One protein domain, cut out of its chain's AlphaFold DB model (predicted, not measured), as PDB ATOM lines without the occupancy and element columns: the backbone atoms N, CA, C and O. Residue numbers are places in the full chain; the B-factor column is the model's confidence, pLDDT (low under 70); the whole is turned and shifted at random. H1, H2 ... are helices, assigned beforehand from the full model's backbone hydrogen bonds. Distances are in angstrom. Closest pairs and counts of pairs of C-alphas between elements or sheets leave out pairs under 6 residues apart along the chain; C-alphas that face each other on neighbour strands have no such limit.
ATOM      1  N   GLU A  20      -0.907 -41.255-109.431       77.19
ATOM      2  CA  GLU A  20       0.081 -40.903-110.450       77.19
ATOM      3  C   GLU A  20       0.095 -39.394-110.719       77.19
ATOM      4  O   GLU A  20       1.157 -38.788-110.635       77.19
ATOM      5  N   GLY A  21      -1.071 -38.768-110.921       78.06
ATOM      6  CA  GLY A  21      -1.168 -37.313-111.101       78.06
ATOM      7  C   GLY A  21      -0.702 -36.503-109.884       78.06
ATOM      8  O   GLY A  21      -0.104 -35.440-110.030       78.06
ATOM      9  N   PHE A  22      -0.934 -37.013-108.674       80.75
ATOM     10  CA  PHE A  22      -0.391 -36.421-107.452       80.75
ATOM     11  C   PHE A  22       1.136 -36.564-107.376       80.75
ATOM     12  O   PHE A  22       1.825 -35.597-107.063       80.75
ATOM     13  N   ALA A  23       1.672 -37.751-107.678       81.25
ATOM     14  CA  ALA A  23       3.105 -38.024-107.621       81.25
ATOM     15  C   ALA A  23       3.881 -37.191-108.649       81.25
ATOM     16  O   ALA A  23       4.901 -36.595-108.301       81.25
ATOM     17  N   THR A  24       3.388 -37.098-109.888       83.81
ATOM     18  CA  THR A  24       3.997 -36.250-110.921       83.81
ATOM     19  C   THR A  24       3.914 -34.776-110.540       83.81
ATOM     20  O   THR A  24       4.940 -34.102-110.530       83.81
ATOM     21  N   GLY A  25       2.748 -34.295-110.093       83.25
ATOM     22  CA  GLY A  25       2.587 -32.911-109.634       83.25
ATOM     23  C   GLY A  25       3.485 -32.550-108.444       83.25
ATOM     24  O   GLY A  25       4.026 -31.442-108.388       83.25
ATOM     25  N   PHE A  26       3.696 -33.485-107.512       83.88
ATOM     26  CA  PHE A  26       4.618 -33.314-106.390       83.88
ATOM     27  C   PHE A  26       6.071 -33.199-106.863       83.88
ATOM     28  O   PHE A  26       6.769 -32.266-106.464       83.88
ATOM     29  N   VAL A  27       6.523 -34.113-107.730       85.44
ATOM     30  CA  VAL A  27       7.894 -34.113-108.265       85.44
ATOM     31  C   VAL A  27       8.159 -32.859-109.095       85.44
ATOM     32  O   VAL A  27       9.182 -32.207-108.888       85.44
ATOM     33  N   ASP A  28       7.227 -32.467-109.962       87.94
ATOM     34  CA  ASP A  28       7.353 -31.263-110.785       87.94
ATOM     35  C   ASP A  28       7.439 -30.003-109.917       87.94
ATOM     36  O   ASP A  28       8.319 -29.163-110.118       87.94
ATOM     37  N   SER A  29       6.584 -29.897-108.893       83.81
ATOM     38  CA  SER A  29       6.613 -28.783-107.933       83.81
ATOM     39  C   SER A  29       7.920 -28.747-107.137       83.81
ATOM     40  O   SER A  29       8.491 -27.673-106.922       83.81
ATOM     41  N   PHE A  30       8.425 -29.911-106.726       85.12
ATOM     42  CA  PHE A  30       9.688 -30.027-106.004       85.12
ATOM     43  C   PHE A  30      10.880 -29.610-106.875       85.12
ATOM     44  O   PHE A  30      11.714 -28.819-106.431       85.12
ATOM     45  N   LEU A  31      10.938 -30.073-108.126       86.25
ATOM     46  CA  LEU A  31      11.980 -29.704-109.087       86.25
ATOM     47  C   LEU A  31      11.926 -28.212-109.442       86.25
ATOM     48  O   LEU A  31      12.967 -27.551-109.487       86.25
ATOM     49  N   LEU A  32      10.727 -27.651-109.620       85.44
ATOM     50  CA  LEU A  32      10.526 -26.212-109.808       85.44
ATOM     51  C   LEU A  32      11.056 -25.408-108.616       85.44
ATOM     52  O   LEU A  32      11.732 -24.396-108.815       85.44
ATOM     53  N   GLY A  33      10.805 -25.868-107.389       80.62
ATOM     54  CA  GLY A  33      11.364 -25.273-106.176       80.62
ATOM     55  C   GLY A  33      12.891 -25.363-106.141       80.62
ATOM     56  O   GLY A  33      13.569 -24.342-106.015       80.62
ATOM     57  N   ALA A  34      13.438 -26.562-106.339       83.69
ATOM     58  CA  ALA A  34      14.875 -26.830-106.321       83.69
ATOM     59  C   ALA A  34      15.649 -26.044-107.395       83.69
ATOM     60  O   ALA A  34      16.783 -25.625-107.158       83.69
ATOM     61  N   SER A  35      15.023 -25.766-108.545       85.56
ATOM     62  CA  SER A  35      15.613 -24.953-109.619       85.56
ATOM     63  C   SER A  35      15.856 -23.484-109.227       85.56
ATOM     64  O   SER A  35      16.630 -22.785-109.884       85.56
ATOM     65  N   ARG A  36      15.240 -23.003-108.133       87.12
ATOM     66  CA  ARG A  36      15.411 -21.644-107.587       87.12
ATOM     67  C   ARG A  36      15.973 -21.680-106.155       87.12
ATOM     68  O   ARG A  36      15.284 -21.287-105.209       87.12
ATOM     69  N   PRO A  37      17.256 -22.052-105.967       80.94
ATOM     70  CA  PRO A  37      17.839 -22.305-104.645       80.94
ATOM     71  C   PRO A  37      17.788 -21.095-103.703       80.94
ATOM     72  O   PRO A  37      17.627 -21.258-102.497       80.94
ATOM     73  N   LYS A  38      17.852 -19.870-104.242       87.06
ATOM     74  CA  LYS A  38      17.770 -18.629-103.452       87.06
ATOM     75  C   LYS A  38      16.446 -18.463-102.698       87.06
ATOM     76  O   LYS A  38      16.435 -17.799-101.672       87.06
ATOM     77  N   ILE A  39      15.356 -19.038-103.206       87.12
ATOM     78  CA  ILE A  39      14.029 -19.008-102.569       87.12
ATOM     79  C   ILE A  39      13.789 -20.322-101.817       87.12
ATOM     80  O   ILE A  39      13.237 -20.326-100.722       87.12
ATOM     81  N   PHE A  40      14.260 -21.435-102.379       87.44
ATOM     82  CA  PHE A  40      14.086 -22.762-101.801       87.44
ATOM     83  C   PHE A  40      14.786 -22.927-100.449       87.44
ATOM     84  O   PHE A  40      14.167 -23.396 -99.502       87.44
ATOM     85  N   ILE A  41      16.046 -22.501-100.323       89.00
ATOM     86  CA  ILE A  41      16.808 -22.632 -99.072       89.00
ATOM     87  C   ILE A  41      16.133 -21.888 -97.903       89.00
ATOM     88  O   ILE A  41      15.894 -22.525 -96.877       89.00
ATOM     89  N   PRO A  42      15.786 -20.586 -98.006       91.31
ATOM     90  CA  PRO A  42      15.109 -19.906 -96.905       91.31
ATOM     91  C   PRO A  42      13.719 -20.485 -96.631       91.31
ATOM     92  O   PRO A  42      13.332 -20.557 -95.469       91.31
ATOM     93  N   ALA A  43      12.994 -20.954 -97.653       89.31
ATOM     94  CA  ALA A  43      11.720 -21.640 -97.447       89.31
ATOM     95  C   ALA A  43      11.896 -22.927 -96.623       89.31
ATOM     96  O   ALA A  43      11.196 -23.103 -95.632       89.31
ATOM     97  N   VAL A  44      12.876 -23.771 -96.960       90.56
ATOM     98  CA  VAL A  44      13.196 -24.994 -96.202       90.56
ATOM     99  C   VAL A  44      13.594 -24.664 -94.765       90.56
ATOM    100  O   VAL A  44      13.113 -25.311 -93.837       90.56
ATOM    101  N   LEU A  45      14.423 -23.638 -94.554       92.56
ATOM    102  CA  LEU A  45      14.811 -23.206 -93.208       92.56
ATOM    103  C   LEU A  45      13.605 -22.736 -92.391       92.56
ATOM    104  O   LEU A  45      13.454 -23.135 -91.236       92.56
ATOM    105  N   LEU A  46      12.725 -21.934 -92.990       91.81
ATOM    106  CA  LEU A  46      11.481 -21.506 -92.353       91.81
ATOM    107  C   LEU A  46      10.574 -22.699 -92.041       91.81
ATOM    108  O   LEU A  46       9.985 -22.733 -90.963       91.81
ATOM    109  N   THR A  47      10.507 -23.705 -92.916       91.56
ATOM    110  CA  THR A  47       9.779 -24.951 -92.642       91.56
ATOM    111  C   THR A  47      10.391 -25.715 -91.472       91.56
ATOM    112  O   THR A  47       9.652 -26.158 -90.599       91.56
ATOM    113  N   CYS A  48      11.719 -25.833 -91.382       92.56
ATOM    114  CA  CYS A  48      12.369 -26.462 -90.229       92.56
ATOM    115  C   CYS A  48      12.024 -25.737 -88.922       92.56
ATOM    116  O   CYS A  48      11.693 -26.382 -87.928       92.56
ATOM    117  N   VAL A  49      12.058 -24.403 -88.929       94.75
ATOM    118  CA  VAL A  49      11.670 -23.584 -87.772       94.75
ATOM    119  C   VAL A  49      10.193 -23.788 -87.425       94.75
ATOM    120  O   VAL A  49       9.867 -23.987 -86.256       94.75
ATOM    121  N   ALA A  50       9.307 -23.807 -88.421       92.38
ATOM    122  CA  ALA A  50       7.884 -24.069 -88.223       92.38
ATOM    123  C   ALA A  50       7.642 -25.451 -87.591       92.38
ATOM    124  O   ALA A  50       6.930 -25.546 -86.599       92.38
ATOM    125  N   VAL A  51       8.314 -26.500 -88.079       93.19
ATOM    126  CA  VAL A  51       8.208 -27.866 -87.531       93.19
ATOM    127  C   VAL A  51       8.705 -27.945 -86.083       93.19
ATOM    128  O   VAL A  51       8.135 -28.670 -85.268       93.19
ATOM    129  N   ILE A  52       9.743 -27.183 -85.726       94.00
ATOM    130  CA  ILE A  52      10.213 -27.086 -84.337       94.00
ATOM    131  C   ILE A  52       9.138 -26.451 -83.446       94.00
ATOM    132  O   ILE A  52       8.872 -26.968 -82.358       94.00
ATOM    133  N   PHE A  53       8.505 -25.362 -83.895       93.69
ATOM    134  CA  PHE A  53       7.419 -24.716 -83.152       93.69
ATOM    135  C   PHE A  53       6.185 -25.609 -83.026       93.69
ATOM    136  O   PHE A  53       5.600 -25.678 -81.948       93.69
ATOM    137  N   ASP A  54       5.842 -26.342 -84.076       91.12
ATOM    138  CA  ASP A  54       4.771 -27.334 -84.081       91.12
ATOM    139  C   ASP A  54       5.038 -28.469 -83.076       91.12
ATOM    140  O   ASP A  54       4.184 -28.809 -82.253       91.12
ATOM    141  N   GLY A  55       6.258 -29.015 -83.066       90.94
ATOM    142  CA  GLY A  55       6.676 -30.011 -82.078       90.94
ATOM    143  C   GLY A  55       6.660 -29.462 -80.646       90.94
ATOM    144  O   GLY A  55       6.256 -30.162 -79.713       90.94
ATOM    145  N   LEU A  56       7.049 -28.198 -80.460       93.25
ATOM    146  CA  LEU A  56       6.990 -27.523 -79.164       93.25
ATOM    147  C   LEU A  56       5.540 -27.321 -78.709       93.25
ATOM    148  O   LEU A  56       5.218 -27.601 -77.555       93.25
ATOM    149  N   PHE A  57       4.659 -26.898 -79.613       90.81
ATOM    150  CA  PHE A  57       3.225 -26.787 -79.366       90.81
ATOM    151  C   PHE A  57       2.640 -28.130 -78.924       90.81
ATOM    152  O   PHE A  57       1.973 -28.194 -77.890       90.81
ATOM    153  N   ALA A  58       2.964 -29.213 -79.631       89.69
ATOM    154  CA  ALA A  58       2.526 -30.558 -79.275       89.69
ATOM    155  C   ALA A  58       3.006 -30.968 -77.879       89.69
ATOM    156  O   ALA A  58       2.215 -31.420 -77.050       89.69
ATOM    157  N   MET A  59       4.292 -30.758 -77.583       92.50
ATOM    158  CA  MET A  59       4.869 -31.045 -76.270       92.50
ATOM    159  C   MET A  59       4.136 -30.286 -75.155       92.50
ATOM    160  O   MET A  59       3.811 -30.869 -74.117       92.50
ATOM    161  N   LEU A  60       3.864 -28.996 -75.362       91.19
ATOM    162  CA  LEU A  60       3.147 -28.168 -74.395       91.19
ATOM    163  C   LEU A  60       1.691 -28.615 -74.235       91.19
ATOM    164  O   LEU A  60       1.223 -28.717 -73.106       91.19
ATOM    165  N   ALA A  61       1.003 -28.959 -75.320       89.75
ATOM    166  CA  ALA A  61      -0.375 -29.447 -75.284       89.75
ATOM    167  C   ALA A  61      -0.509 -30.808 -74.574       89.75
ATOM    168  O   ALA A  61      -1.462 -31.047 -73.838       89.75
ATOM    169  N   PHE A  62       0.475 -31.697 -74.710       90.12
ATOM    170  CA  PHE A  62       0.536 -32.914 -73.895       90.12
ATOM    171  C   PHE A  62       0.824 -32.601 -72.416       90.12
ATOM    172  O   PHE A  62       0.284 -33.238 -71.504       90.12
ATOM    173  N   ARG A  63       1.615 -31.559 -72.145       91.31
ATOM    174  CA  ARG A  63       1.905 -31.110 -70.780       91.31
ATOM    175  C   ARG A  63       0.686 -30.489 -70.086       91.31
ATOM    176  O   ARG A  63       0.532 -30.708 -68.887       91.31
ATOM    177  N   THR A  64      -0.195 -29.780 -70.799       89.06
ATOM    178  CA  THR A  64      -1.411 -29.178 -70.209       89.06
ATOM    179  C   THR A  64      -2.412 -30.222 -69.717       89.06
ATOM    180  O   THR A  64      -3.069 -30.001 -68.706       89.06
ATOM    181  N   ILE A  65      -2.478 -31.393 -70.356       89.31
ATOM    182  CA  ILE A  65      -3.318 -32.523 -69.915       89.31
ATOM    183  C   ILE A  65      -2.637 -33.422 -68.860       89.31
ATOM    184  O   ILE A  65      -3.112 -34.527 -68.557       89.31
ATOM    185  N   GLY A  66      -1.492 -32.982 -68.327       88.44
ATOM    186  CA  GLY A  66      -0.729 -33.685 -67.295       88.44
ATOM    187  C   GLY A  66       0.017 -34.926 -67.793       88.44
ATOM    188  O   GLY A  66       0.251 -35.841 -67.005       88.44
ATOM    189  N   PHE A  67       0.363 -35.002 -69.082       90.19
ATOM    190  CA  PHE A  67       1.110 -36.125 -69.658       90.19
ATOM    191  C   PHE A  67       2.385 -35.633 -70.363       90.19
ATOM    192  O   PHE A  67       2.357 -35.345 -71.557       90.19
ATOM    193  N   PRO A  68       3.515 -35.486 -69.652       89.19
ATOM    194  CA  PRO A  68       4.739 -34.971 -70.255       89.19
ATOM    195  C   PRO A  68       5.341 -35.991 -71.233       89.19
ATOM    196  O   PRO A  68       5.694 -37.103 -70.845       89.19
ATOM    197  N   ILE A  69       5.502 -35.591 -72.495       90.19
ATOM    198  CA  ILE A  69       6.232 -36.352 -73.518       90.19
ATOM    199  C   ILE A  69       7.596 -35.714 -73.791       90.19
ATOM    200  O   ILE A  69       7.789 -34.515 -73.578       90.19
ATOM    201  N   SER A  70       8.550 -36.510 -74.278       93.31
ATOM    202  CA  SER A  70       9.849 -35.978 -74.698       93.31
ATOM    203  C   SER A  70       9.697 -35.097 -75.943       93.31
ATOM    204  O   SER A  70       8.850 -35.363 -76.799       93.31
ATOM    205  N   PHE A  71      10.546 -34.075 -76.081       91.50
ATOM    206  CA  PHE A  71      10.541 -33.224 -77.274       91.50
ATOM    207  C   PHE A  71      10.827 -34.026 -78.554       91.50
ATOM    208  O   PHE A  71      10.209 -33.770 -79.580       91.50
ATOM    209  N   ALA A  72      11.687 -35.049 -78.483       91.25
ATOM    210  CA  ALA A  72      11.974 -35.941 -79.606       91.25
ATOM    211  C   ALA A  72      10.724 -36.712 -80.069       91.25
ATOM    212  O   ALA A  72      10.450 -36.802 -81.264       91.25
ATOM    213  N   THR A  73       9.927 -37.222 -79.125       90.56
ATOM    214  CA  THR A  73       8.648 -37.880 -79.427       90.56
ATOM    215  C   THR A  73       7.645 -36.890 -80.018       90.56
ATOM    216  O   THR A  73       6.947 -37.223 -80.972       90.56
ATOM    217  N   ALA A  74       7.597 -35.668 -79.478       92.44
ATOM    218  CA  ALA A  74       6.694 -34.621 -79.937       92.44
ATOM    219  C   ALA A  74       7.016 -34.176 -81.370       92.44
ATOM    220  O   ALA A  74       6.135 -34.214 -82.221       92.44
ATOM    221  N   ILE A  75       8.272 -33.821 -81.660       93.81
ATOM    222  CA  ILE A  75       8.684 -33.358 -82.990       93.81
ATOM    223  C   ILE A  75       8.551 -34.463 -84.039       93.81
ATOM    224  O   ILE A  75       8.060 -34.201 -85.134       93.81
ATOM    225  N   PHE A  76       8.912 -35.707 -83.707       93.56
ATOM    226  CA  PHE A  76       8.758 -36.827 -84.631       93.56
ATOM    227  C   PHE A  76       7.280 -37.103 -84.923       93.56
ATOM    228  O   PHE A  76       6.884 -37.152 -86.088       93.56
ATOM    229  N   GLY A  77       6.454 -37.213 -83.878       91.50
ATOM    230  CA  GLY A  77       5.017 -37.425 -84.028       91.50
ATOM    231  C   GLY A  77       4.359 -36.310 -84.835       91.50
ATOM    232  O   GLY A  77       3.619 -36.587 -85.774       91.50
ATOM    233  N   TYR A  78       4.688 -35.052 -84.549       90.94
ATOM    234  CA  TYR A  78       4.097 -33.926 -85.266       90.94
ATOM    235  C   TYR A  78       4.604 -33.790 -86.707       90.94
ATOM    236  O   TYR A  78       3.847 -33.402 -87.587       90.94
ATOM    237  N   THR A  79       5.849 -34.179 -86.992       91.75
ATOM    238  CA  THR A  79       6.370 -34.215 -88.370       91.75
ATOM    239  C   THR A  79       5.620 -35.245 -89.212       91.75
ATOM    240  O   THR A  79       5.178 -34.938 -90.318       91.75
ATOM    241  N   VAL A  80       5.441 -36.459 -88.680       91.50
ATOM    242  CA  VAL A  80       4.683 -37.521 -89.363       91.50
ATOM    243  C   VAL A  80       3.227 -37.100 -89.539       91.50
ATOM    244  O   VAL A  80       2.672 -37.257 -90.622       91.50
ATOM    245  N   TYR A  81       2.631 -36.512 -88.504       89.88
ATOM    246  CA  TYR A  81       1.289 -35.940 -88.556       89.88
ATOM    247  C   TYR A  81       1.159 -34.865 -89.649       89.88
ATOM    248  O   TYR A  81       0.251 -34.949 -90.472       89.88
ATOM    249  N   ASN A  82       2.111 -33.933 -89.750       89.75
ATOM    250  CA  ASN A  82       2.117 -32.893 -90.781       89.75
ATOM    251  C   ASN A  82       2.210 -33.464 -92.205       89.75
ATOM    252  O   ASN A  82       1.655 -32.875 -93.132       89.75
ATOM    253  N   MET A  83       2.847 -34.624 -92.407       86.12
ATOM    254  CA  MET A  83       2.855 -35.268 -93.727       86.12
ATOM    255  C   MET A  83       1.459 -35.713 -94.179       86.12
ATOM    256  O   MET A  83       1.198 -35.726 -95.380       86.12
ATOM    257  N   PHE A  84       0.538 -36.030 -93.263       85.81
ATOM    258  CA  PHE A  84      -0.832 -36.405 -93.632       85.81
ATOM    259  C   PHE A  84      -1.644 -35.236 -94.201       85.81
ATOM    260  O   PHE A  84      -2.623 -35.487 -94.901       85.81
ATOM    261  N   TYR A  85      -1.219 -33.984 -94.002       81.38
ATOM    262  CA  TYR A  85      -1.845 -32.827 -94.652       81.38
ATOM    263  C   TYR A  85      -1.634 -32.772 -96.161       81.38
ATOM    264  O   TYR A  85      -2.286 -31.986 -96.845       81.38
ATOM    265  N   ILE A  86      -0.757 -33.619 -96.700       80.94
ATOM    266  CA  ILE A  86      -0.634 -33.783 -98.145       80.94
ATOM    267  C   ILE A  86      -1.869 -34.465 -98.754       80.94
ATOM    268  O   ILE A  86      -2.110 -34.367 -99.958       80.94
ATOM    269  N   LEU A  87      -2.648 -35.167 -97.926       78.44
ATOM    270  CA  LEU A  87      -3.894 -35.793 -98.332       78.44
ATOM    271  C   LEU A  87      -5.031 -34.765 -98.302       78.44
ATOM    272  O   LEU A  87      -5.053 -33.887 -97.439       78.44
ATOM    273  N   PRO A  88      -6.015 -34.879 -99.206       72.88
ATOM    274  CA  PRO A  88      -7.165 -33.989 -99.202       72.88
ATOM    275  C   PRO A  88      -7.969 -34.160 -97.904       72.88
ATOM    276  O   PRO A  88      -8.560 -35.214 -97.666       72.88
ATOM    277  N   THR A  89      -8.007 -33.113 -97.078       73.94
ATOM    278  CA  THR A  89      -8.786 -33.062 -95.831       73.94
ATOM    279  C   THR A  89     -10.015 -32.157 -95.970       73.94
ATOM    280  O   THR A  89      -9.958 -31.169 -96.705       73.94
ATOM    281  N   PRO A  90     -11.117 -32.438 -95.251       73.44
ATOM    282  CA  PRO A  90     -12.297 -31.576 -95.231       73.44
ATOM    283  C   PRO A  90     -11.991 -30.170 -94.672       73.44
ATOM    284  O   PRO A  90     -11.051 -30.009 -93.887       73.44
ATOM    285  N   PRO A  91     -12.788 -29.146 -95.043       68.06
ATOM    286  CA  PRO A  91     -12.606 -27.780 -94.553       68.06
ATOM    287  C   PRO A  91     -12.721 -27.732 -93.024       68.06
ATOM    288  O   PRO A  91     -13.621 -28.328 -92.438       68.06
ATOM    289  N   GLY A  92     -11.776 -27.050 -92.375       67.25
ATOM    290  CA  GLY A  92     -11.685 -26.968 -90.913       67.25
ATOM    291  C   GLY A  92     -11.095 -28.206 -90.229       67.25
ATOM    292  O   GLY A  92     -10.817 -28.140 -89.041       67.25
ATOM    293  N   GLN A  93     -10.878 -29.308 -90.958       79.50
ATOM    294  CA  GLN A  93     -10.181 -30.522 -90.499       79.50
ATOM    295  C   GLN A  93     -10.715 -31.167 -89.207       79.50
ATOM    296  O   GLN A  93     -10.056 -32.029 -88.620       79.50
ATOM    297  N   ILE A  94     -11.940 -30.816 -88.817       77.88
ATOM    298  CA  ILE A  94     -12.619 -31.349 -87.638       77.88
ATOM    299  C   ILE A  94     -12.806 -32.860 -87.812       77.88
ATOM    300  O   ILE A  94     -13.282 -33.330 -88.849       77.88
ATOM    301  N   GLY A  95     -12.395 -33.639 -86.819       79.25
ATOM    302  CA  GLY A  95     -12.411 -35.103 -86.821       79.25
ATOM    303  C   GLY A  95     -11.249 -35.739 -87.592       79.25
ATOM    304  O   GLY A  95     -10.773 -36.808 -87.209       79.25
ATOM    305  N   SER A  96     -10.762 -35.099 -88.662       83.81
ATOM    306  CA  SER A  96      -9.621 -35.605 -89.444       83.81
ATOM    307  C   SER A  96      -8.324 -35.495 -88.649       83.81
ATOM    308  O   SER A  96      -7.537 -36.441 -88.613       83.81
ATOM    309  N   ASN A  97      -8.137 -34.373 -87.960       85.38
ATOM    310  CA  ASN A  97      -6.955 -34.117 -87.150       85.38
ATOM    311  C   ASN A  97      -6.891 -35.021 -85.920       85.38
ATOM    312  O   ASN A  97      -5.835 -35.559 -85.604       85.38
ATOM    313  N   GLU A  98      -8.027 -35.272 -85.285       88.19
ATOM    314  CA  GLU A  98      -8.174 -36.185 -84.158       88.19
ATOM    315  C   GLU A  98      -7.904 -37.634 -84.585       88.19
ATOM    316  O   GLU A  98      -7.197 -38.367 -83.890       88.19
ATOM    317  N   PHE A  99      -8.420 -38.046 -85.749       89.00
ATOM    318  CA  PHE A  99      -8.205 -39.390 -86.281       89.00
ATOM    319  C   PHE A  99      -6.740 -39.637 -86.657       89.00
ATOM    320  O   PHE A  99      -6.143 -40.622 -86.220       89.00
ATOM    321  N   VAL A 100      -6.140 -38.738 -87.441       89.25
ATOM    322  CA  VAL A 100      -4.729 -38.851 -87.834       89.25
ATOM    323  C   VAL A 100      -3.822 -38.696 -86.611       89.25
ATOM    324  O   VAL A 100      -2.843 -39.426 -86.473       89.25
ATOM    325  N   GLY A 101      -4.174 -37.813 -85.677       88.06
ATOM    326  CA  GLY A 101      -3.490 -37.657 -84.400       88.06
ATOM    327  C   GLY A 101      -3.453 -38.954 -83.596       88.06
ATOM    328  O   GLY A 101      -2.390 -39.357 -83.127       88.06
ATOM    329  N   LEU A 102      -4.580 -39.666 -83.501       91.12
ATOM    330  CA  LEU A 102      -4.635 -41.001 -82.902       91.12
ATOM    331  C   LEU A 102      -3.803 -42.021 -83.683       91.12
ATOM    332  O   LEU A 102      -3.047 -42.783 -83.082       91.12
ATOM    333  N   LEU A 103      -3.875 -42.024 -85.009       91.31
ATOM    334  CA  LEU A 103      -3.064 -42.929 -85.822       91.31
ATOM    335  C   LEU A 103      -1.560 -42.729 -85.558       91.31
ATOM    336  O   LEU A 103      -0.816 -43.689 -85.376       91.31
ATOM    337  N   VAL A 104      -1.097 -41.487 -85.474       92.00
ATOM    338  CA  VAL A 104       0.331 -41.203 -85.300       92.00
ATOM    339  C   VAL A 104       0.768 -41.361 -83.842       92.00
ATOM    340  O   VAL A 104       1.717 -42.079 -83.539       92.00
ATOM    341  N   PHE A 105       0.084 -40.729 -82.894       89.19
ATOM    342  CA  PHE A 105       0.539 -40.737 -81.505       89.19
ATOM    343  C   PHE A 105       0.150 -42.014 -80.756       89.19
ATOM    344  O   PHE A 105       0.933 -42.493 -79.939       89.19
ATOM    345  N   HIS A 106      -1.018 -42.598 -81.032       91.69
ATOM    346  CA  HIS A 106      -1.436 -43.837 -80.375       91.69
ATOM    347  C   HIS A 106      -0.955 -45.084 -81.125       91.69
ATOM    348  O   HIS A 106      -0.295 -45.922 -80.516       91.69
ATOM    349  N   VAL A 107      -1.230 -45.209 -82.428       91.44
ATOM    350  CA  VAL A 107      -0.890 -46.443 -83.164       91.44
ATOM    351  C   VAL A 107       0.606 -46.528 -83.470       91.44
ATOM    352  O   VAL A 107       1.208 -47.570 -83.223       91.44
ATOM    353  N   LEU A 108       1.227 -45.454 -83.972       91.69
ATOM    354  CA  LEU A 108       2.651 -45.478 -84.334       91.69
ATOM    355  C   LEU A 108       3.582 -45.299 -83.122       91.69
ATOM    356  O   LEU A 108       4.590 -45.995 -83.026       91.69
ATOM    357  N   LEU A 109       3.266 -44.385 -82.197       89.38
ATOM    358  CA  LEU A 109       4.124 -44.074 -81.040       89.38
ATOM    359  C   LEU A 109       3.727 -44.779 -79.735       89.38
ATOM    360  O   LEU A 109       4.440 -44.655 -78.740       89.38
ATOM    361  N   GLY A 110       2.615 -45.517 -79.719       89.25
ATOM    362  CA  GLY A 110       2.188 -46.299 -78.557       89.25
ATOM    363  C   GLY A 110       1.685 -45.467 -77.371       89.25
ATOM    364  O   GLY A 110       1.601 -45.989 -76.258       89.25
ATOM    365  N   LEU A 111       1.358 -44.183 -77.559       90.38
ATOM    366  CA  LEU A 111       0.828 -43.350 -76.477       90.38
ATOM    367  C   LEU A 111      -0.613 -43.754 -76.123       90.38
ATOM    368  O   LEU A 111      -1.361 -44.212 -76.985       90.38
ATOM    369  N   PRO A 112      -1.056 -43.570 -74.870       91.25
ATOM    370  CA  PRO A 112      -2.419 -43.910 -74.474       91.25
ATOM    371  C   PRO A 112      -3.459 -43.066 -75.229       91.25
ATOM    372  O   PRO A 112      -3.464 -41.838 -75.119       91.25
ATOM    373  N   ALA A 113      -4.386 -43.729 -75.935       89.44
ATOM    374  CA  ALA A 113      -5.413 -43.091 -76.770       89.44
ATOM    375  C   ALA A 113      -6.204 -42.010 -76.021       89.44
ATOM    376  O   ALA A 113      -6.378 -40.908 -76.529       89.44
ATOM    377  N   ASN A 114      -6.586 -42.272 -74.766       91.38
ATOM    378  CA  ASN A 114      -7.329 -41.321 -73.933       91.38
ATOM    379  C   ASN A 114      -6.585 -39.988 -73.750       91.38
ATOM    380  O   ASN A 114      -7.213 -38.934 -73.701       91.38
ATOM    381  N   LYS A 115      -5.248 -40.021 -73.650       90.25
ATOM    382  CA  LYS A 115      -4.423 -38.813 -73.515       90.25
ATOM    383  C   LYS A 115      -4.262 -38.104 -74.855       90.25
ATOM    384  O   LYS A 115      -4.366 -36.888 -74.899       90.25
ATOM    385  N   VAL A 116      -4.062 -38.852 -75.939       89.50
ATOM    386  CA  VAL A 116      -3.962 -38.285 -77.291       89.50
ATOM    387  C   VAL A 116      -5.262 -37.575 -77.675       89.50
ATOM    388  O   VAL A 116      -5.230 -36.403 -78.034       89.50
ATOM    389  N   THR A 117      -6.417 -38.224 -77.509       89.12
ATOM    390  CA  THR A 117      -7.721 -37.606 -77.793       89.12
ATOM    391  C   THR A 117      -7.957 -36.369 -76.931       89.12
ATOM    392  O   THR A 117      -8.397 -35.347 -77.446       89.12
ATOM    393  N   ALA A 118      -7.631 -36.426 -75.633       89.44
ATOM    394  CA  ALA A 118      -7.765 -35.271 -74.747       89.44
ATOM    395  C   ALA A 118      -6.888 -34.091 -75.194       89.44
ATOM    396  O   ALA A 118      -7.341 -32.949 -75.146       89.44
ATOM    397  N   MET A 119      -5.663 -34.363 -75.656       89.81
ATOM    398  CA  MET A 119      -4.770 -33.341 -76.199       89.81
ATOM    399  C   MET A 119      -5.388 -32.680 -77.435       89.81
ATOM    400  O   MET A 119      -5.530 -31.461 -77.430       89.81
ATOM    401  N   PHE A 120      -5.834 -33.453 -78.432       87.31
ATOM    402  CA  PHE A 120      -6.383 -32.898 -79.676       87.31
ATOM    403  C   PHE A 120      -7.707 -32.152 -79.469       87.31
ATOM    404  O   PHE A 120      -7.862 -31.042 -79.972       87.31
ATOM    405  N   VAL A 121      -8.633 -32.702 -78.677       86.50
ATOM    406  CA  VAL A 121      -9.917 -32.044 -78.371       86.50
ATOM    407  C   VAL A 121      -9.706 -30.725 -77.624       86.50
ATOM    408  O   VAL A 121     -10.470 -29.782 -77.812       86.50
ATOM    409  N   PHE A 122      -8.664 -30.632 -76.796       86.69
ATOM    410  CA  PHE A 122      -8.324 -29.399 -76.092       86.69
ATOM    411  C   PHE A 122      -7.575 -28.398 -76.984       86.69
ATOM    412  O   PHE A 122      -7.902 -27.212 -77.012       86.69
ATOM    413  N   SER A 123      -6.558 -28.855 -77.714       85.94
ATOM    414  CA  SER A 123      -5.641 -27.978 -78.445       85.94
ATOM    415  C   SER A 123      -6.218 -27.471 -79.762       85.94
ATOM    416  O   SER A 123      -5.892 -26.360 -80.178       85.94
ATOM    417  N   HIS A 124      -7.060 -28.260 -80.430       85.19
ATOM    418  CA  HIS A 124      -7.568 -27.931 -81.758       85.19
ATOM    419  C   HIS A 124      -8.511 -26.707 -81.754       85.19
ATOM    420  O   HIS A 124      -8.247 -25.770 -82.513       85.19
ATOM    421  N   PRO A 125      -9.513 -26.593 -80.852       86.50
ATOM    422  CA  PRO A 125     -10.320 -25.376 -80.730       86.50
ATOM    423  C   PRO A 125      -9.493 -24.156 -80.320       86.50
ATOM    424  O   PRO A 125      -9.745 -23.047 -80.785       86.50
ATOM    425  N   TRP A 126      -8.483 -24.357 -79.467       85.88
ATOM    426  CA  TRP A 126      -7.591 -23.282 -79.042       85.88
ATOM    427  C   TRP A 126      -6.760 -22.739 -80.209       85.88
ATOM    428  O   TRP A 126      -6.662 -21.526 -80.384       85.88
ATOM    429  N   ALA A 127      -6.221 -23.624 -81.051       85.88
ATOM    430  CA  ALA A 127      -5.518 -23.236 -82.270       85.88
ATOM    431  C   ALA A 127      -6.446 -22.480 -83.234       85.88
ATOM    432  O   ALA A 127      -6.080 -21.409 -83.719       85.88
ATOM    433  N   ALA A 128      -7.671 -22.976 -83.446       86.19
ATOM    434  CA  ALA A 128      -8.664 -22.308 -84.286       86.19
ATOM    435  C   ALA A 128      -9.010 -20.901 -83.767       86.19
ATOM    436  O   ALA A 128      -9.078 -19.950 -84.550       86.19
ATOM    437  N   LEU A 129      -9.170 -20.747 -82.449       88.81
ATOM    438  CA  LEU A 129      -9.424 -19.460 -81.807       88.81
ATOM    439  C   LEU A 129      -8.246 -18.502 -81.998       88.81
ATOM    440  O   LEU A 129      -8.461 -17.369 -82.426       88.81
ATOM    441  N   LEU A 130      -7.015 -18.947 -81.728       88.75
ATOM    442  CA  LEU A 130      -5.821 -18.115 -81.885       88.75
ATOM    443  C   LEU A 130      -5.625 -17.663 -83.332       88.75
ATOM    444  O   LEU A 130      -5.422 -16.472 -83.560       88.75
ATOM    445  N   MET A 131      -5.749 -18.576 -84.299       87.81
ATOM    446  CA  MET A 131      -5.626 -18.253 -85.724       87.81
ATOM    447  C   MET A 131      -6.707 -17.265 -86.176       87.81
ATOM    448  O   MET A 131      -6.411 -16.308 -86.896       87.81
ATOM    449  N   SER A 132      -7.948 -17.457 -85.718       86.75
ATOM    450  CA  SER A 132      -9.064 -16.558 -86.034       86.75
ATOM    451  C   SER A 132      -8.851 -15.172 -85.426       86.75
ATOM    452  O   SER A 132      -9.022 -14.162 -86.107       86.75
ATOM    453  N   ALA A 133      -8.421 -15.108 -84.165       89.94
ATOM    454  CA  ALA A 133      -8.142 -13.857 -83.468       89.94
ATOM    455  C   ALA A 133      -6.979 -13.092 -84.112       89.94
ATOM    456  O   ALA A 133      -7.109 -11.894 -84.368       89.94
ATOM    457  N   SER A 134      -5.873 -13.769 -84.442       89.88
ATOM    458  CA  SER A 134      -4.750 -13.138 -85.142       89.88
ATOM    459  C   SER A 134      -5.145 -12.667 -86.539       89.88
ATOM    460  O   SER A 134      -4.778 -11.564 -86.935       89.88
ATOM    461  N   GLY A 135      -5.948 -13.452 -87.266       86.06
ATOM    462  CA  GLY A 135      -6.458 -13.063 -88.581       86.06
ATOM    463  C   GLY A 135      -7.322 -11.802 -88.515       86.06
ATOM    464  O   GLY A 135      -7.103 -10.859 -89.276       86.06
ATOM    465  N   MET A 136      -8.250 -11.738 -87.554       86.56
ATOM    466  CA  MET A 136      -9.073 -10.546 -87.313       86.56
ATOM    467  C   MET A 136      -8.240  -9.339 -86.875       86.56
ATOM    468  O   MET A 136      -8.518  -8.220 -87.307       86.56
ATOM    469  N   ALA A 137      -7.208  -9.543 -86.055       88.44
ATOM    470  CA  ALA A 137      -6.297  -8.479 -85.648       88.44
ATOM    471  C   ALA A 137      -5.506  -7.925 -86.844       88.44
ATOM    472  O   ALA A 137      -5.411  -6.710 -86.997       88.44
ATOM    473  N   CYS A 138      -5.008  -8.790 -87.734       86.56
ATOM    474  CA  CYS A 138      -4.338  -8.378 -88.969       86.56
ATOM    475  C   CYS A 138      -5.271  -7.597 -89.903       86.56
ATOM    476  O   CYS A 138      -4.882  -6.545 -90.403       86.56
ATOM    477  N   LEU A 139      -6.505  -8.071 -90.106       85.69
ATOM    478  CA  LEU A 139      -7.507  -7.354 -90.906       85.69
ATOM    479  C   LEU A 139      -7.811  -5.974 -90.314       85.69
ATOM    480  O   LEU A 139      -7.799  -4.974 -91.031       85.69
ATOM    481  N   SER A 140      -7.988  -5.913 -88.994       85.12
ATOM    482  CA  SER A 140      -8.239  -4.662 -88.276       85.12
ATOM    483  C   SER A 140      -7.057  -3.693 -88.388       85.12
ATOM    484  O   SER A 140      -7.266  -2.506 -88.621       85.12
ATOM    485  N   ALA A 141      -5.817  -4.189 -88.291       86.62
ATOM    486  CA  ALA A 141      -4.602  -3.387 -88.465       86.62
ATOM    487  C   ALA A 141      -4.457  -2.829 -89.893       86.62
ATOM    488  O   ALA A 141      -3.903  -1.749 -90.078       86.62
ATOM    489  N   LEU A 142      -4.986  -3.538 -90.892       84.19
ATOM    490  CA  LEU A 142      -5.054  -3.090 -92.286       84.19
ATOM    491  C   LEU A 142      -6.260  -2.173 -92.567       84.19
ATOM    492  O   LEU A 142      -6.440  -1.738 -93.701       84.19
ATOM    493  N   GLY A 143      -7.097  -1.884 -91.561       79.75
ATOM    494  CA  GLY A 143      -8.316  -1.082 -91.711       79.75
ATOM    495  C   GLY A 143      -9.431  -1.785 -92.494       79.75
ATOM    496  O   GLY A 143     -10.394  -1.140 -92.908       79.75
ATOM    497  N   LEU A 144      -9.314  -3.098 -92.710       75.69
ATOM    498  CA  LEU A 144     -10.271  -3.900 -93.462       75.69
ATOM    499  C   LEU A 144     -11.233  -4.600 -92.503       75.69
ATOM    500  O   LEU A 144     -10.832  -5.308 -91.582       75.69
ATOM    501  N   THR A 145     -12.531  -4.453 -92.751       76.81
ATOM    502  CA  THR A 145     -13.553  -5.287 -92.109       76.81
ATOM    503  C   THR A 145     -13.737  -6.593 -92.882       76.81
ATOM    504  O   THR A 145     -13.492  -6.651 -94.087       76.81
ATOM    505  N   ILE A 146     -14.217  -7.645 -92.208       68.56
ATOM    506  CA  ILE A 146     -14.500  -8.959 -92.822       68.56
ATOM    507  C   ILE A 146     -15.388  -8.802 -94.070       68.56
ATOM    508  O   ILE A 146     -15.108  -9.391 -95.113       68.56
ATOM    509  N   SER A 147     -16.399  -7.929 -94.009       67.56
ATOM    510  CA  SER A 147     -17.273  -7.620 -95.148       67.56
ATOM    511  C   SER A 147     -16.549  -6.943 -96.314       67.56
ATOM    512  O   SER A 147     -16.904  -7.177 -97.466       67.56
ATOM    513  N   SER A 148     -15.535  -6.119 -96.042       64.81
ATOM    514  CA  SER A 148     -14.732  -5.476 -97.085       64.81
ATOM    515  C   SER A 148     -13.802  -6.486 -97.765       64.81
ATOM    516  O   SER A 148     -13.758  -6.533 -98.991       64.81
ATOM    517  N   ALA A 149     -13.153  -7.363 -96.993       64.94
ATOM    518  CA  ALA A 149     -12.303  -8.429 -97.526       64.94
ATOM    519  C   ALA A 149     -13.085  -9.430 -98.400       64.94
ATOM    520  O   ALA A 149     -12.634  -9.776 -99.492       64.94
ATOM    521  N   MET A 150     -14.283  -9.836 -97.966       67.38
ATOM    522  CA  MET A 150     -15.148 -10.718 -98.763       67.38
ATOM    523  C   MET A 150     -15.614 -10.050-100.062       67.38
ATOM    524  O   MET A 150     -15.624 -10.688-101.111       67.38
ATOM    525  N   LYS A 151     -15.947  -8.754-100.021       63.84
ATOM    526  CA  LYS A 151     -16.374  -8.009-101.212       63.84
ATOM    527  C   LYS A 151     -15.247  -7.857-102.243       63.84
ATOM    528  O   LYS A 151     -15.499  -7.988-103.434       63.84
ATOM    529  N   ILE A 152     -14.006  -7.657-101.791       60.78
ATOM    530  CA  ILE A 152     -12.823  -7.579-102.666       60.78
ATOM    531  C   ILE A 152     -12.582  -8.906-103.404       60.78
ATOM    532  O   ILE A 152     -12.247  -8.888-104.587       60.78
ATOM    533  N   GLN A 153     -12.783 -10.056-102.748       60.91
ATOM    534  CA  GLN A 153     -12.696 -11.356-103.426       60.91
ATOM    535  C   GLN A 153     -13.789 -11.526-104.489       60.91
ATOM    536  O   GLN A 153     -13.488 -11.957-105.599       60.91
ATOM    537  N   THR A 154     -15.030 -11.133-104.186       59.25
ATOM    538  CA  THR A 154     -16.142 -11.187-105.149       59.25
ATOM    539  C   THR A 154     -15.909 -10.281-106.362       59.25
ATOM    540  O   THR A 154     -16.131 -10.707-107.494       59.25
ATOM    541  N   ASP A 155     -15.424  -9.054-106.163       56.53
ATOM    542  CA  ASP A 155     -15.149  -8.128-107.271       56.53
ATOM    543  C   ASP A 155     -13.933  -8.570-108.109       56.53
ATOM    544  O   ASP A 155     -13.937  -8.418-109.331       56.53
ATOM    545  N   GLY A 156     -12.920  -9.182-107.483       58.81
ATOM    546  CA  GLY A 156     -11.768  -9.768-108.177       58.81
ATOM    547  C   GLY A 156     -12.124 -10.986-109.037       58.81
ATOM    548  O   GLY A 156     -11.628 -11.110-110.154       58.81
ATOM    549  N   GLU A 157     -13.019 -11.854-108.558       55.56
ATOM    550  CA  GLU A 157     -13.529 -13.005-109.319       55.56
ATOM    551  C   GLU A 157     -14.379 -12.555-110.520       55.56
ATOM    552  O   GLU A 157     -14.196 -13.044-111.636       55.56
ATOM    553  N   ASN A 158     -15.231 -11.542-110.329       54.66
ATOM    554  CA  ASN A 158     -16.050 -10.960-111.397       54.66
ATOM    555  C   ASN A 158     -15.230 -10.222-112.470       54.66
ATOM    556  O   ASN A 158     -15.666 -10.142-113.616       54.66
ATOM    557  N   ALA A 159     -14.053  -9.690-112.126       59.09
ATOM    558  CA  ALA A 159     -13.158  -9.021-113.073       59.09
ATOM    559  C   ALA A 159     -12.349  -9.996-113.954       59.09
ATOM    560  O   ALA A 159     -11.872  -9.596-115.017       59.09
ATOM    561  N   LEU A 160     -12.190 -11.258-113.531       55.81
ATOM    562  CA  LEU A 160     -11.541 -12.316-114.321       55.81
ATOM    563  C   LEU A 160     -12.498 -13.030-115.286       55.81
ATOM    564  O   LEU A 160     -12.043 -13.718-116.203       55.81
ATOM    565  N   LEU A 161     -13.809 -12.873-115.101       53.84
ATOM    566  CA  LEU A 161     -14.799 -13.359-116.051       53.84
ATOM    567  C   LEU A 161     -14.847 -12.417-117.267       53.84
ATOM    568  O   LEU A 161     -14.945 -11.200-117.092       53.84
TER     569      LEU A 161
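AT A GLANCE: This is residues 20 to 161 of the 174 residues of an uncharacterized protein of Chloroflexi bacterium (UniProt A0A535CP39). Two long helices, H2 and H5, meet as a V near the last residues of H2 and the first part of H5; the shorter H3 packs on H2 and H4 packs on H3 and H5, which closes a loose ring of four crossed helices. H1 turns off as an arm from the far end of H2, and H6 turns off from the far end of H5, its residues 150 to 160 sticking out. The printed part has 142 residues with six named helices, in the order H1 to H6, and no named strand; the class is all helix. It is loose, with a radius of gyration of the C-alphas of 18.8 A, and spans 53 by 38 by 28 A.

HOW THE PARTS SIT: H1, residues 20 to 34, and H2, residues 37 to 64, only just touch, with 3 pairs of C-alphas within 8 A, and only at the corner; the closest C-alphas are those of Gly 33 and Phe 40, 5.7 A apart. H2 is the hub, touching three helices. It touches H3, residues 71 to 86, with residues 51 to 59 alone, at a steep tilt of 61 degrees, opposite ways; the closest C-alphas, of Gly 55 and Ile 75, are 4.0 A apart. H3 touches H4, residues 96 to 108, at a steep tilt of 47 degrees; the C-alphas of Gly 77 and Phe 105 come closest, at 6.1 A. H4 and H5, residues 113 to 141, form a helical hairpin at 42 degrees, with the C-alphas of His 106 and Ala 113 closest, at 5.4 A. H5 touches H2 at a steep tilt of 55 degrees, opposite ways; the closest C-alphas, of Phe 62 and Met 119, are 5.8 A apart. H6, residues 146 to 160, is close to H5 but not clearly touching, about perpendicular at 79 degrees; the C-alphas of Leu 139 and Ile 146 are closest, at 7.4 A. Among the pairs that stay apart are H2 and H4, and H3 and H5. Every O i to N i+4 pair is within hydrogen-bond range in H1, H4 and H6; in H2 it is 23 of 24, in H3 9 of 12 and in H5 23 of 25.

IN THESE COORDINATES: H1 begins at C-alpha 20, (0.081, -40.903, -110.450), and is 20.8 A long. H2 measures 40.0 A, H3 23.7 A and H4 16.6 A. H5 measures 41.4 A, to C-alpha 141 at (-4.602, -3.387, -88.465). H6 measures 22.0 A, to C-alpha 160 at (-11.541, -12.316, -114.321).

THE WHOLE: The C-alphas of Gly 66 and Leu 161 are the two farthest apart, at 54.7 A. The printed part has no cut, and no link is long. The mean pLDDT of the printed part is 84.2; residues 91 to 92 and 146 to 161 are under 70.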